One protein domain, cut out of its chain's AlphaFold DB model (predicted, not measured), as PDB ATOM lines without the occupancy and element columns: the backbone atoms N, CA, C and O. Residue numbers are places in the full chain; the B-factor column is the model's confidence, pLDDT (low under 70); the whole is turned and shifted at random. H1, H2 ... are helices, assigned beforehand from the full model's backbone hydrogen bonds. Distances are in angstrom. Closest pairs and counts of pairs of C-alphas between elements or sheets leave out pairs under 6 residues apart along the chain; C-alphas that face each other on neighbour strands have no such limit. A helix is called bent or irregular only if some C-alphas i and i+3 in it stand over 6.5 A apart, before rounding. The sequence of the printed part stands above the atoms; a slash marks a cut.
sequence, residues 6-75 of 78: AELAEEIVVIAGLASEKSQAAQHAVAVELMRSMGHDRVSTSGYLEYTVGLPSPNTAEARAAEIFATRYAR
ATOM      1  N   ALA A   6     495.665 709.961 552.365       94.56
ATOM      2  CA  ALA A   6     496.846 710.248 551.557       94.56
ATOM      3  C   ALA A   6     497.628 711.448 552.113       94.56
ATOM      4  O   ALA A   6     498.829 711.334 552.340       94.56
ATOM      5  N   GLU A   7     496.938 712.549 552.424       91.94
ATOM      6  CA  GLU A   7     497.547 713.730 553.053       91.94
ATOM      7  C   GLU A   7     498.146 713.380 554.422       91.94
ATOM      8  O   GLU A   7     499.266 713.774 554.731       91.94
ATOM      9  N   LEU A   8     497.457 712.563 555.227       93.62
ATOM     10  CA  LEU A   8     497.990 712.104 556.512       93.62
ATOM     11  C   LEU A   8     499.263 711.261 556.348       93.62
ATOM     12  O   LEU A   8     500.201 711.405 557.131       93.62
ATOM     13  N   ALA A   9     499.309 710.379 555.349       95.38
ATOM     14  CA  ALA A   9     500.496 709.578 555.077       95.38
ATOM     15  C   ALA A   9     501.694 710.457 554.681       95.38
ATOM     16  O   ALA A   9     502.805 710.213 555.152       95.38
ATOM     17  N   GLU A  10     501.471 711.495 553.870       93.81
ATOM     18  CA  GLU A  10     502.509 712.470 553.526       93.81
ATOM     19  C   GLU A  10     503.033 713.203 554.765       93.81
ATOM     20  O   GLU A  10     504.248 713.284 554.956       93.81
ATOM     21  N   GLU A  11     502.145 713.660 555.649       93.31
ATOM     22  CA  GLU A  11     502.557 714.332 556.886       93.31
ATOM     23  C   GLU A  11     503.370 713.409 557.804       93.31
ATOM     24  O   GLU A  11     504.401 713.818 558.340       93.31
ATOM     25  N   ILE A  12     502.992 712.133 557.934       95.94
ATOM     26  CA  ILE A  12     503.774 711.158 558.711       95.94
ATOM     27  C   ILE A  12     505.190 711.009 558.143       95.94
ATOM     28  O   ILE A  12     506.154 710.975 558.912       95.94
ATOM     29  N   VAL A  13     505.337 710.934 556.816       96.62
ATOM     30  CA  VAL A  13     506.653 710.829 556.166       96.62
ATOM     31  C   VAL A  13     507.498 712.075 556.439       96.62
ATOM     32  O   VAL A  13     508.680 711.943 556.761       96.62
ATOM     33  N   VAL A  14     506.902 713.270 556.382       95.12
ATOM     34  CA  VAL A  14     507.590 714.531 556.706       95.12
ATOM     35  C   VAL A  14     508.080 714.530 558.156       95.12
ATOM     36  O   VAL A  14     509.266 714.758 558.405       95.12
ATOM     37  N   ILE A  15     507.212 714.205 559.118       94.62
ATOM     38  CA  ILE A  15     507.581 714.162 560.542       94.62
ATOM     39  C   ILE A  15     508.650 713.095 560.818       94.62
ATOM     40  O   ILE A  15     509.586 713.342 561.583       94.62
ATOM     41  N   ALA A  16     508.565 711.925 560.182       97.75
ATOM     42  CA  ALA A  16     509.581 710.880 560.306       97.75
ATOM     43  C   ALA A  16     510.943 711.325 559.742       97.75
ATOM     44  O   ALA A  16     511.989 711.016 560.326       97.75
ATOM     45  N   GLY A  17     510.940 712.094 558.648       96.12
ATOM     46  CA  GLY A  17     512.132 712.741 558.105       96.12
ATOM     47  C   GLY A  17     512.766 713.706 559.108       96.12
ATOM     48  O   GLY A  17     513.944 713.566 559.432       96.12
ATOM     49  N   LEU A  18     511.970 714.605 559.694       95.94
ATOM     50  CA  LEU A  18     512.434 715.552 560.718       95.94
ATOM     51  C   LEU A  18     512.988 714.850 561.965       95.94
ATOM     52  O   LEU A  18     514.020 715.246 562.511       95.94
ATOM     53  N   ALA A  19     512.335 713.776 562.418       96.81
ATOM     54  CA  ALA A  19     512.826 712.970 563.532       96.81
ATOM     55  C   ALA A  19     514.183 712.318 563.212       96.81
ATOM     56  O   ALA A  19     515.059 712.244 564.078       96.81
ATOM     57  N   SER A  20     514.372 711.887 561.964       96.75
ATOM     58  CA  SER A  20     515.634 711.318 561.488       96.75
ATOM     59  C   SER A  20     516.745 712.369 561.446       96.75
ATOM     60  O   SER A  20     517.825 712.116 561.982       96.75
ATOM     61  N   GLU A  21     516.477 713.566 560.915       96.31
ATOM     62  CA  GLU A  21     517.447 714.675 560.921       96.31
ATOM     63  C   GLU A  21     517.835 715.084 562.350       96.31
ATOM     64  O   GLU A  21     519.016 715.260 562.655       96.31
ATOM     65  N   LYS A  22     516.867 715.140 563.274       96.62
ATOM     66  CA  LYS A  22     517.135 715.415 564.694       96.62
ATOM     67  C   LYS A  22     518.024 714.347 565.337       96.62
ATOM     68  O   LYS A  22     518.914 714.675 566.122       96.62
ATOM     69  N   SER A  23     517.799 713.074 565.010       97.75
ATOM     70  CA  SER A  23     518.652 711.971 565.471       97.75
ATOM     71  C   SER A  23     520.086 712.118 564.953       97.75
ATOM     72  O   SER A  23     521.038 711.987 565.723       97.75
ATOM     73  N   GLN A  24     520.258 712.474 563.679       98.12
ATOM     74  CA  GLN A  24     521.575 712.720 563.088       98.12
ATOM     75  C   GLN A  24     522.296 713.908 563.739       98.12
ATOM     76  O   GLN A  24     523.479 713.802 564.055       98.12
ATOM     77  N   ALA A  25     521.589 715.001 564.027       97.69
ATOM     78  CA  ALA A  25     522.151 716.134 564.761       97.69
ATOM     79  C   ALA A  25     522.586 715.764 566.192       97.69
ATOM     80  O   ALA A  25     523.618 716.231 566.678       97.69
ATOM     81  N   ALA A  26     521.846 714.885 566.873       97.56
ATOM     82  CA  ALA A  26     522.270 714.361 568.171       97.56
ATOM     83  C   ALA A  26     523.540 713.499 568.044       97.56
ATOM     84  O   ALA A  26     524.459 713.622 568.856       97.56
ATOM     85  N   GLN A  27     523.626 712.665 567.002       98.19
ATOM     86  CA  GLN A  27     524.829 711.884 566.700       98.19
ATOM     87  C   GLN A  27     526.030 712.783 566.382       98.19
ATOM     88  O   GLN A  27     527.139 712.467 566.810       98.19
ATOM     89  N   HIS A  28     525.820 713.917 565.705       98.31
ATOM     90  CA  HIS A  28     526.863 714.920 565.463       98.31
ATOM     91  C   HIS A  28     527.460 715.423 566.777       98.31
ATOM     92  O   HIS A  28     528.673 715.329 566.972       98.31
ATOM     93  N   ALA A  29     526.618 715.847 567.723       96.81
ATOM     94  CA  ALA A  29     527.074 716.330 569.026       96.81
ATOM     95  C   ALA A  29     527.866 715.263 569.808       96.81
ATOM     96  O   ALA A  29     528.907 715.565 570.400       96.81
ATOM     97  N   VAL A  30     527.411 714.004 569.772       97.88
ATOM     98  CA  VAL A  30     528.120 712.870 570.391       97.88
ATOM     99  C   VAL A  30     529.473 712.629 569.718       97.88
ATOM    100  O   VAL A  30     530.478 712.469 570.410       97.88
ATOM    101  N   ALA A  31     529.525 712.636 568.387       98.06
ATOM    102  CA  ALA A  31     530.757 712.429 567.632       98.06
ATOM    103  C   ALA A  31     531.782 713.541 567.899       98.06
ATOM    104  O   ALA A  31     532.958 713.245 568.110       98.06
ATOM    105  N   VAL A  32     531.349 714.804 567.975       98.25
ATOM    106  CA  VAL A  32     532.219 715.930 568.358       98.25
ATOM    107  C   VAL A  32     532.832 715.703 569.740       98.25
ATOM    108  O   VAL A  32     534.032 715.911 569.923       98.25
ATOM    109  N   GLU A  33     532.040 715.264 570.717       98.00
ATOM    110  CA  GLU A  33     532.536 715.022 572.074       98.00
ATOM    111  C   GLU A  33     533.496 713.827 572.141       98.00
ATOM    112  O   GLU A  33     534.536 713.903 572.800       98.00
ATOM    113  N   LEU A  34     533.201 712.754 571.402       98.19
ATOM    114  CA  LEU A  34     534.084 711.597 571.289       98.19
ATOM    115  C   LEU A  34     535.439 711.993 570.688       98.19
ATOM    116  O   LEU A  34     536.482 711.679 571.260       98.19
ATOM    117  N   MET A  35     535.444 712.736 569.583       97.81
ATOM    118  CA  MET A  35     536.677 713.208 568.943       97.81
ATOM    119  C   MET A  35     537.464 714.150 569.855       97.81
ATOM    120  O   MET A  35     538.689 714.040 569.952       97.81
ATOM    121  N   ARG A  36     536.777 715.017 570.606       97.31
ATOM    122  CA  ARG A  36     537.420 715.856 571.622       97.31
ATOM    123  C   ARG A  36     538.119 715.028 572.695       97.31
ATOM    124  O   ARG A  36     539.227 715.378 573.097       97.31
ATOM    125  N   SER A  37     537.509 713.933 573.151       97.88
ATOM    126  CA  SER A  37     538.133 713.037 574.137       97.88
ATOM    127  C   SER A  37     539.433 712.395 573.627       97.88
ATOM    128  O   SER A  37     540.301 712.052 574.426       97.88
ATOM    129  N   MET A  38     539.604 712.318 572.303       96.94
ATOM    130  CA  MET A  38     540.816 711.842 571.628       96.94
ATOM    131  C   MET A  38     541.809 712.970 571.285       96.94
ATOM    132  O   MET A  38     542.833 712.716 570.657       96.94
ATOM    133  N   GLY A  39     541.535 714.210 571.706       97.62
ATOM    134  CA  GLY A  39     542.422 715.363 571.520       97.62
ATOM    135  C   GLY A  39     542.152 716.201 570.269       97.62
ATOM    136  O   GLY A  39     542.926 717.113 569.982       97.62
ATOM    137  N   HIS A  40     541.070 715.938 569.531       97.69
ATOM    138  CA  HIS A  40     540.699 716.755 568.376       97.69
ATOM    139  C   HIS A  40     539.985 718.052 568.783       97.69
ATOM    140  O   HIS A  40     539.257 718.109 569.776       97.69
ATOM    141  N   ASP A  41     540.161 719.099 567.976       97.56
ATOM    142  CA  ASP A  41     539.447 720.362 568.149       97.56
ATOM    143  C   ASP A  41     537.959 720.237 567.765       97.56
ATOM    144  O   ASP A  41     537.605 719.589 566.772       97.56
ATOM    145  N   ARG A  42     537.082 720.887 568.544       96.19
ATOM    146  CA  ARG A  42     535.624 720.839 568.340       96.19
ATOM    147  C   ARG A  42     535.210 721.497 567.026       96.19
ATOM    148  O   ARG A  42     534.345 720.958 566.341       96.19
ATOM    149  N   VAL A  43     535.800 722.642 566.676       96.75
ATOM    150  CA  VAL A  43     535.409 723.420 565.490       96.75
ATOM    151  C   VAL A  43     535.803 722.669 564.224       96.75
ATOM    152  O   VAL A  43     534.968 722.459 563.345       96.75
ATOM    153  N   SER A  44     537.046 722.186 564.163       97.25
ATOM    154  CA  SER A  44     537.530 721.389 563.034       97.25
ATOM    155  C   SER A  44     536.736 720.090 562.868       97.25
ATOM    156  O   SER A  44     536.310 719.775 561.755       97.25
ATOM    157  N   THR A  45     536.460 719.376 563.964       98.06
ATOM    158  CA  THR A  45     535.651 718.146 563.919       98.06
ATOM    159  C   THR A  45     534.225 718.429 563.454       98.06
ATOM    160  O   THR A  45     533.714 717.722 562.591       98.06
ATOM    161  N   SER A  46     533.585 719.471 563.994       97.56
ATOM    162  CA  SER A  46     532.221 719.857 563.616       97.56
ATOM    163  C   SER A  46     532.117 720.141 562.120       97.56
ATOM    164  O   SER A  46     531.216 719.617 561.468       97.56
ATOM    165  N   GLY A  47     533.056 720.920 561.571       97.75
ATOM    166  CA  GLY A  47     533.094 721.225 560.142       97.75
ATOM    167  C   GLY A  47     533.371 719.993 559.278       97.75
ATOM    168  O   GLY A  47     532.752 719.830 558.230       97.75
ATOM    169  N   TYR A  48     534.251 719.089 559.717       97.94
ATOM    170  CA  TYR A  48     534.494 717.831 559.007       97.94
ATOM    171  C   TYR A  48     533.241 716.944 558.967       97.94
ATOM    172  O   TYR A  48     532.870 716.443 557.904       97.94
ATOM    173  N   LEU A  49     532.553 716.784 560.101       98.31
ATOM    174  CA  LEU A  49     531.313 716.012 560.171       98.31
ATOM    175  C   LEU A  49     530.237 716.601 559.254       98.31
ATOM    176  O   LEU A  49     529.603 715.867 558.503       98.31
ATOM    177  N   GLU A  50     530.081 717.921 559.262       97.81
ATOM    178  CA  GLU A  50     529.038 718.594 558.493       97.81
ATOM    179  C   GLU A  50     529.319 718.618 556.991       97.81
ATOM    180  O   GLU A  50     528.470 718.219 556.196       97.81
ATOM    181  N   TYR A  51     530.519 719.028 556.585       97.50
ATOM    182  CA  TYR A  51     530.815 719.285 555.175       97.50
ATOM    183  C   TYR A  51     531.498 718.119 554.458       97.50
ATOM    184  O   TYR A  51     531.464 718.066 553.232       97.50
ATOM    185  N   THR A  52     532.133 717.192 555.187       97.50
ATOM    186  CA  THR A  52     532.809 716.025 554.585       97.50
ATOM    187  C   THR A  52     532.050 714.724 554.814       97.50
ATOM    188  O   THR A  52     531.880 713.952 553.876       97.50
ATOM    189  N   VAL A  53     531.574 714.471 556.037       96.88
ATOM    190  CA  VAL A  53     530.785 713.260 556.346       96.88
ATOM    191  C   VAL A  53     529.312 713.440 555.966       96.88
ATOM    192  O   VAL A  53     528.624 712.459 555.697       96.88
ATOM    193  N   GLY A  54     528.826 714.683 555.903       96.75
ATOM    194  CA  GLY A  54     527.425 714.991 555.615       96.75
ATOM    195  C   GLY A  54     526.497 714.768 556.812       96.75
ATOM    196  O   GLY A  54     525.286 714.658 556.638       96.75
ATOM    197  N   LEU A  55     527.051 714.683 558.022       97.81
ATOM    198  CA  LEU A  55     526.287 714.577 559.255       97.81
ATOM    199  C   LEU A  55     525.902 715.994 559.715       97.81
ATOM    200  O   LEU A  55     526.796 716.769 560.054       97.81
ATOM    201  N   PRO A  56     524.613 716.370 559.719       97.75
ATOM    202  CA  PRO A  56     524.198 717.743 559.982       97.75
ATOM    203  C   PRO A  56     524.525 718.187 561.409       97.75
ATOM    204  O   PRO A  56     524.385 717.419 562.363       97.75
ATOM    205  N   SER A  57     524.902 719.458 561.558       97.31
ATOM    206  CA  SER A  57     524.967 720.101 562.869       97.31
ATOM    207  C   SER A  57     523.555 720.363 563.425       97.31
ATOM    208  O   SER A  57     522.593 720.440 562.651       97.31
ATOM    209  N   PRO A  58     523.399 720.552 564.752       95.25
ATOM    210  CA  PRO A  58     522.116 720.931 565.350       95.25
ATOM    211  C   PRO A  58     521.488 722.175 564.718       95.25
ATOM    212  O   PRO A  58     520.314 722.147 564.366       95.25
ATOM    213  N   ASN A  59     522.286 723.219 564.481       95.62
ATOM    214  CA  ASN A  59     521.803 724.454 563.859       95.62
ATOM    215  C   ASN A  59     521.297 724.212 562.430       95.62
ATOM    216  O   ASN A  59     520.275 724.768 562.035       95.62
ATOM    217  N   THR A  60     521.983 723.369 561.655       96.56
ATOM    218  CA  THR A  60     521.558 723.026 560.291       96.56
ATOM    219  C   THR A  60     520.270 722.206 560.288       96.56
ATOM    220  O   THR A  60     519.386 722.479 559.478       96.56
ATOM    221  N   ALA A  61     520.119 721.246 561.204       96.56
ATOM    222  CA  ALA A  61     518.873 720.490 561.347       96.56
ATOM    223  C   ALA A  61     517.699 721.389 561.779       96.56
ATOM    224  O   ALA A  61     516.601 721.279 561.235       96.56
ATOM    225  N   GLU A  62     517.923 722.323 562.707       95.44
ATOM    226  CA  GLU A  62     516.907 723.302 563.116       95.44
ATOM    227  C   GLU A  62     516.512 724.246 561.975       95.44
ATOM    228  O   GLU A  62     515.325 724.492 561.769       95.44
ATOM    229  N   ALA A  63     517.482 724.734 561.196       95.94
ATOM    230  CA  ALA A  63     517.217 725.591 560.045       95.94
ATOM    231  C   ALA A  63     516.371 724.876 558.977       95.94
ATOM    232  O   ALA A  63     515.405 725.452 558.477       95.94
ATOM    233  N   ARG A  64     516.681 723.608 558.674       93.50
ATOM    234  CA  ARG A  64     515.887 722.790 557.742       93.50
ATOM    235  C   ARG A  64     514.475 722.541 558.246       93.50
ATOM    236  O   ARG A  64     513.522 722.674 557.482       93.50
ATOM    237  N   ALA A  65     514.324 722.225 559.531       94.06
ATOM    238  CA  ALA A  65     513.007 722.076 560.132       94.06
ATOM    239  C   ALA A  65     512.199 723.374 559.992       94.06
ATOM    240  O   ALA A  65     511.068 723.340 559.514       94.06
ATOM    241  N   ALA A  66     512.790 724.522 560.332       94.38
ATOM    242  CA  ALA A  66     512.134 725.820 560.200       94.38
ATOM    243  C   ALA A  66     511.706 726.118 558.751       94.38
ATOM    244  O   ALA A  66     510.594 726.595 558.538       94.38
ATOM    245  N   GLU A  67     512.540 725.793 557.760       93.62
ATOM    246  CA  GLU A  67     512.207 725.931 556.337       93.62
ATOM    247  C   GLU A  67     511.019 725.046 555.929       93.62
ATOM    248  O   GLU A  67     510.085 725.523 555.278       93.62
ATOM    249  N   ILE A  68     510.997 723.778 556.353       91.94
ATOM    250  CA  ILE A  68     509.875 722.861 556.096       91.94
ATOM    251  C   ILE A  68     508.590 723.412 556.716       91.94
ATOM    252  O   ILE A  68     507.563 723.485 556.043       91.94
ATOM    253  N   PHE A  69     508.637 723.856 557.973       89.81
ATOM    254  CA  PHE A  69     507.454 724.407 558.629       89.81
ATOM    255  C   PHE A  69     506.962 725.693 557.951       89.81
ATOM    256  O   PHE A  69     505.765 725.837 557.700       89.81
ATOM    257  N   ALA A  70     507.876 726.603 557.604       90.19
ATOM    258  CA  ALA A  70     507.546 727.860 556.939       90.19
ATOM    259  C   ALA A  70     506.982 727.651 555.527       90.19
ATOM    260  O   ALA A  70     506.106 728.390 555.100       90.19
ATOM    261  N   THR A  71     507.453 726.651 554.787       88.69
ATOM    262  CA  THR A  71     506.956 726.385 553.428       88.69
ATOM    263  C   THR A  71     505.636 725.623 553.426       88.69
ATOM    264  O   THR A  71     504.786 725.879 552.572       88.69
ATOM    265  N   ARG A  72     505.447 724.701 554.376       83.69
ATOM    266  CA  ARG A  72     504.324 723.756 554.370       83.69
ATOM    267  C   ARG A  72     503.106 724.246 555.152       83.69
ATOM    268  O   ARG A  72     501.991 723.997 554.713       83.69
ATOM    269  N   TYR A  73     503.299 724.999 556.238       80.50
ATOM    270  CA  TYR A  73     502.199 725.445 557.107       80.50
ATOM    271  C   TYR A  73     501.932 726.957 557.083       80.50
ATOM    272  O   TYR A  73     500.984 727.409 557.715       80.50
ATOM    273  N   ALA A  74     502.687 727.761 556.321       71.19
ATOM    274  CA  ALA A  74     502.420 729.204 556.213       71.19
ATOM    275  C   ALA A  74     501.096 729.564 555.507       71.19
ATOM    276  O   ALA A  74     500.734 730.736 555.473       71.19
ATOM    277  N   ARG A  75     500.382 728.591 554.922       57.94
ATOM    278  CA  ARG A  75     499.079 728.808 554.264       57.94
ATOM    279  C   ARG A  75     497.874 728.404 555.114       57.94
ATOM    280  O   ARG A  75     496.769 728.772 554.748       57.94
TER     281      ARG A  75
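Overview. This is residues 6 to 75 of the 78 residues of an uncharacterized protein of Mycobacterium sp. AT1 (UniProt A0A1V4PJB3). One long helix, H1, makes the length of a rod, and the chain folds back along one side of it as two shorter helices: H2 packs slantwise on the last part of H1, and H3 runs back beside the stretch of H1 before that. H3 touches H1 with its first half alone, and H2 and H3 have no contact with each other. The printed part has 70 residues, with three named helices in the order H1, H2, H3 and no named strand; the class is all helix. The whole is loose, with a radius of gyration of the C-alphas of 14.9 A, and spans 49 by 19 by 16 A.

Along the chain. H1, residues 6 to 37, begins at C-alpha 6 (496.846, 710.248, 551.557) and is 47.1 A long from first to last C-alpha. H2, residues 42 to 53, begins at C-alpha 42 (535.624, 720.839, 568.340) and is 15.0 A long; it is neither bent nor irregular, but only just: C-alphas 50 and 53 are 6.0 A apart. H3, residues 58 to 73, is 22.0 A long and ends at C-alpha 73 (502.199, 725.445, 557.107).

Arrangement. H1 touches H2 with residues 28 to 36 alone, and the closest C-alphas, those of Val 32 and Arg 42, are 6.0 A apart. The two form a helical hairpin, running opposite ways at a steep tilt of 44 degrees. H1 also touches H3, residues 18 to 29 of H1 with residues 58 to 65 of H3 alone; the closest C-alphas, of Ala 25 and Pro 58, are 4.8 A apart. H1 and H3 run opposite ways at a shallow tilt of 13 degrees. H2 and H3 are apart. In H1, H2 and H3 every O i to N i+4 pair is within hydrogen-bond range.

Size, cuts and confidence. The two C-alphas farthest apart are those of Ala 6 and Gly 39, at 50.0 A. The printed part has no cut, and both links, H1 to H2 and H2 to H3, are tight. The mean pLDDT of the printed part is 94.9; one residue, Arg 75, is under 70.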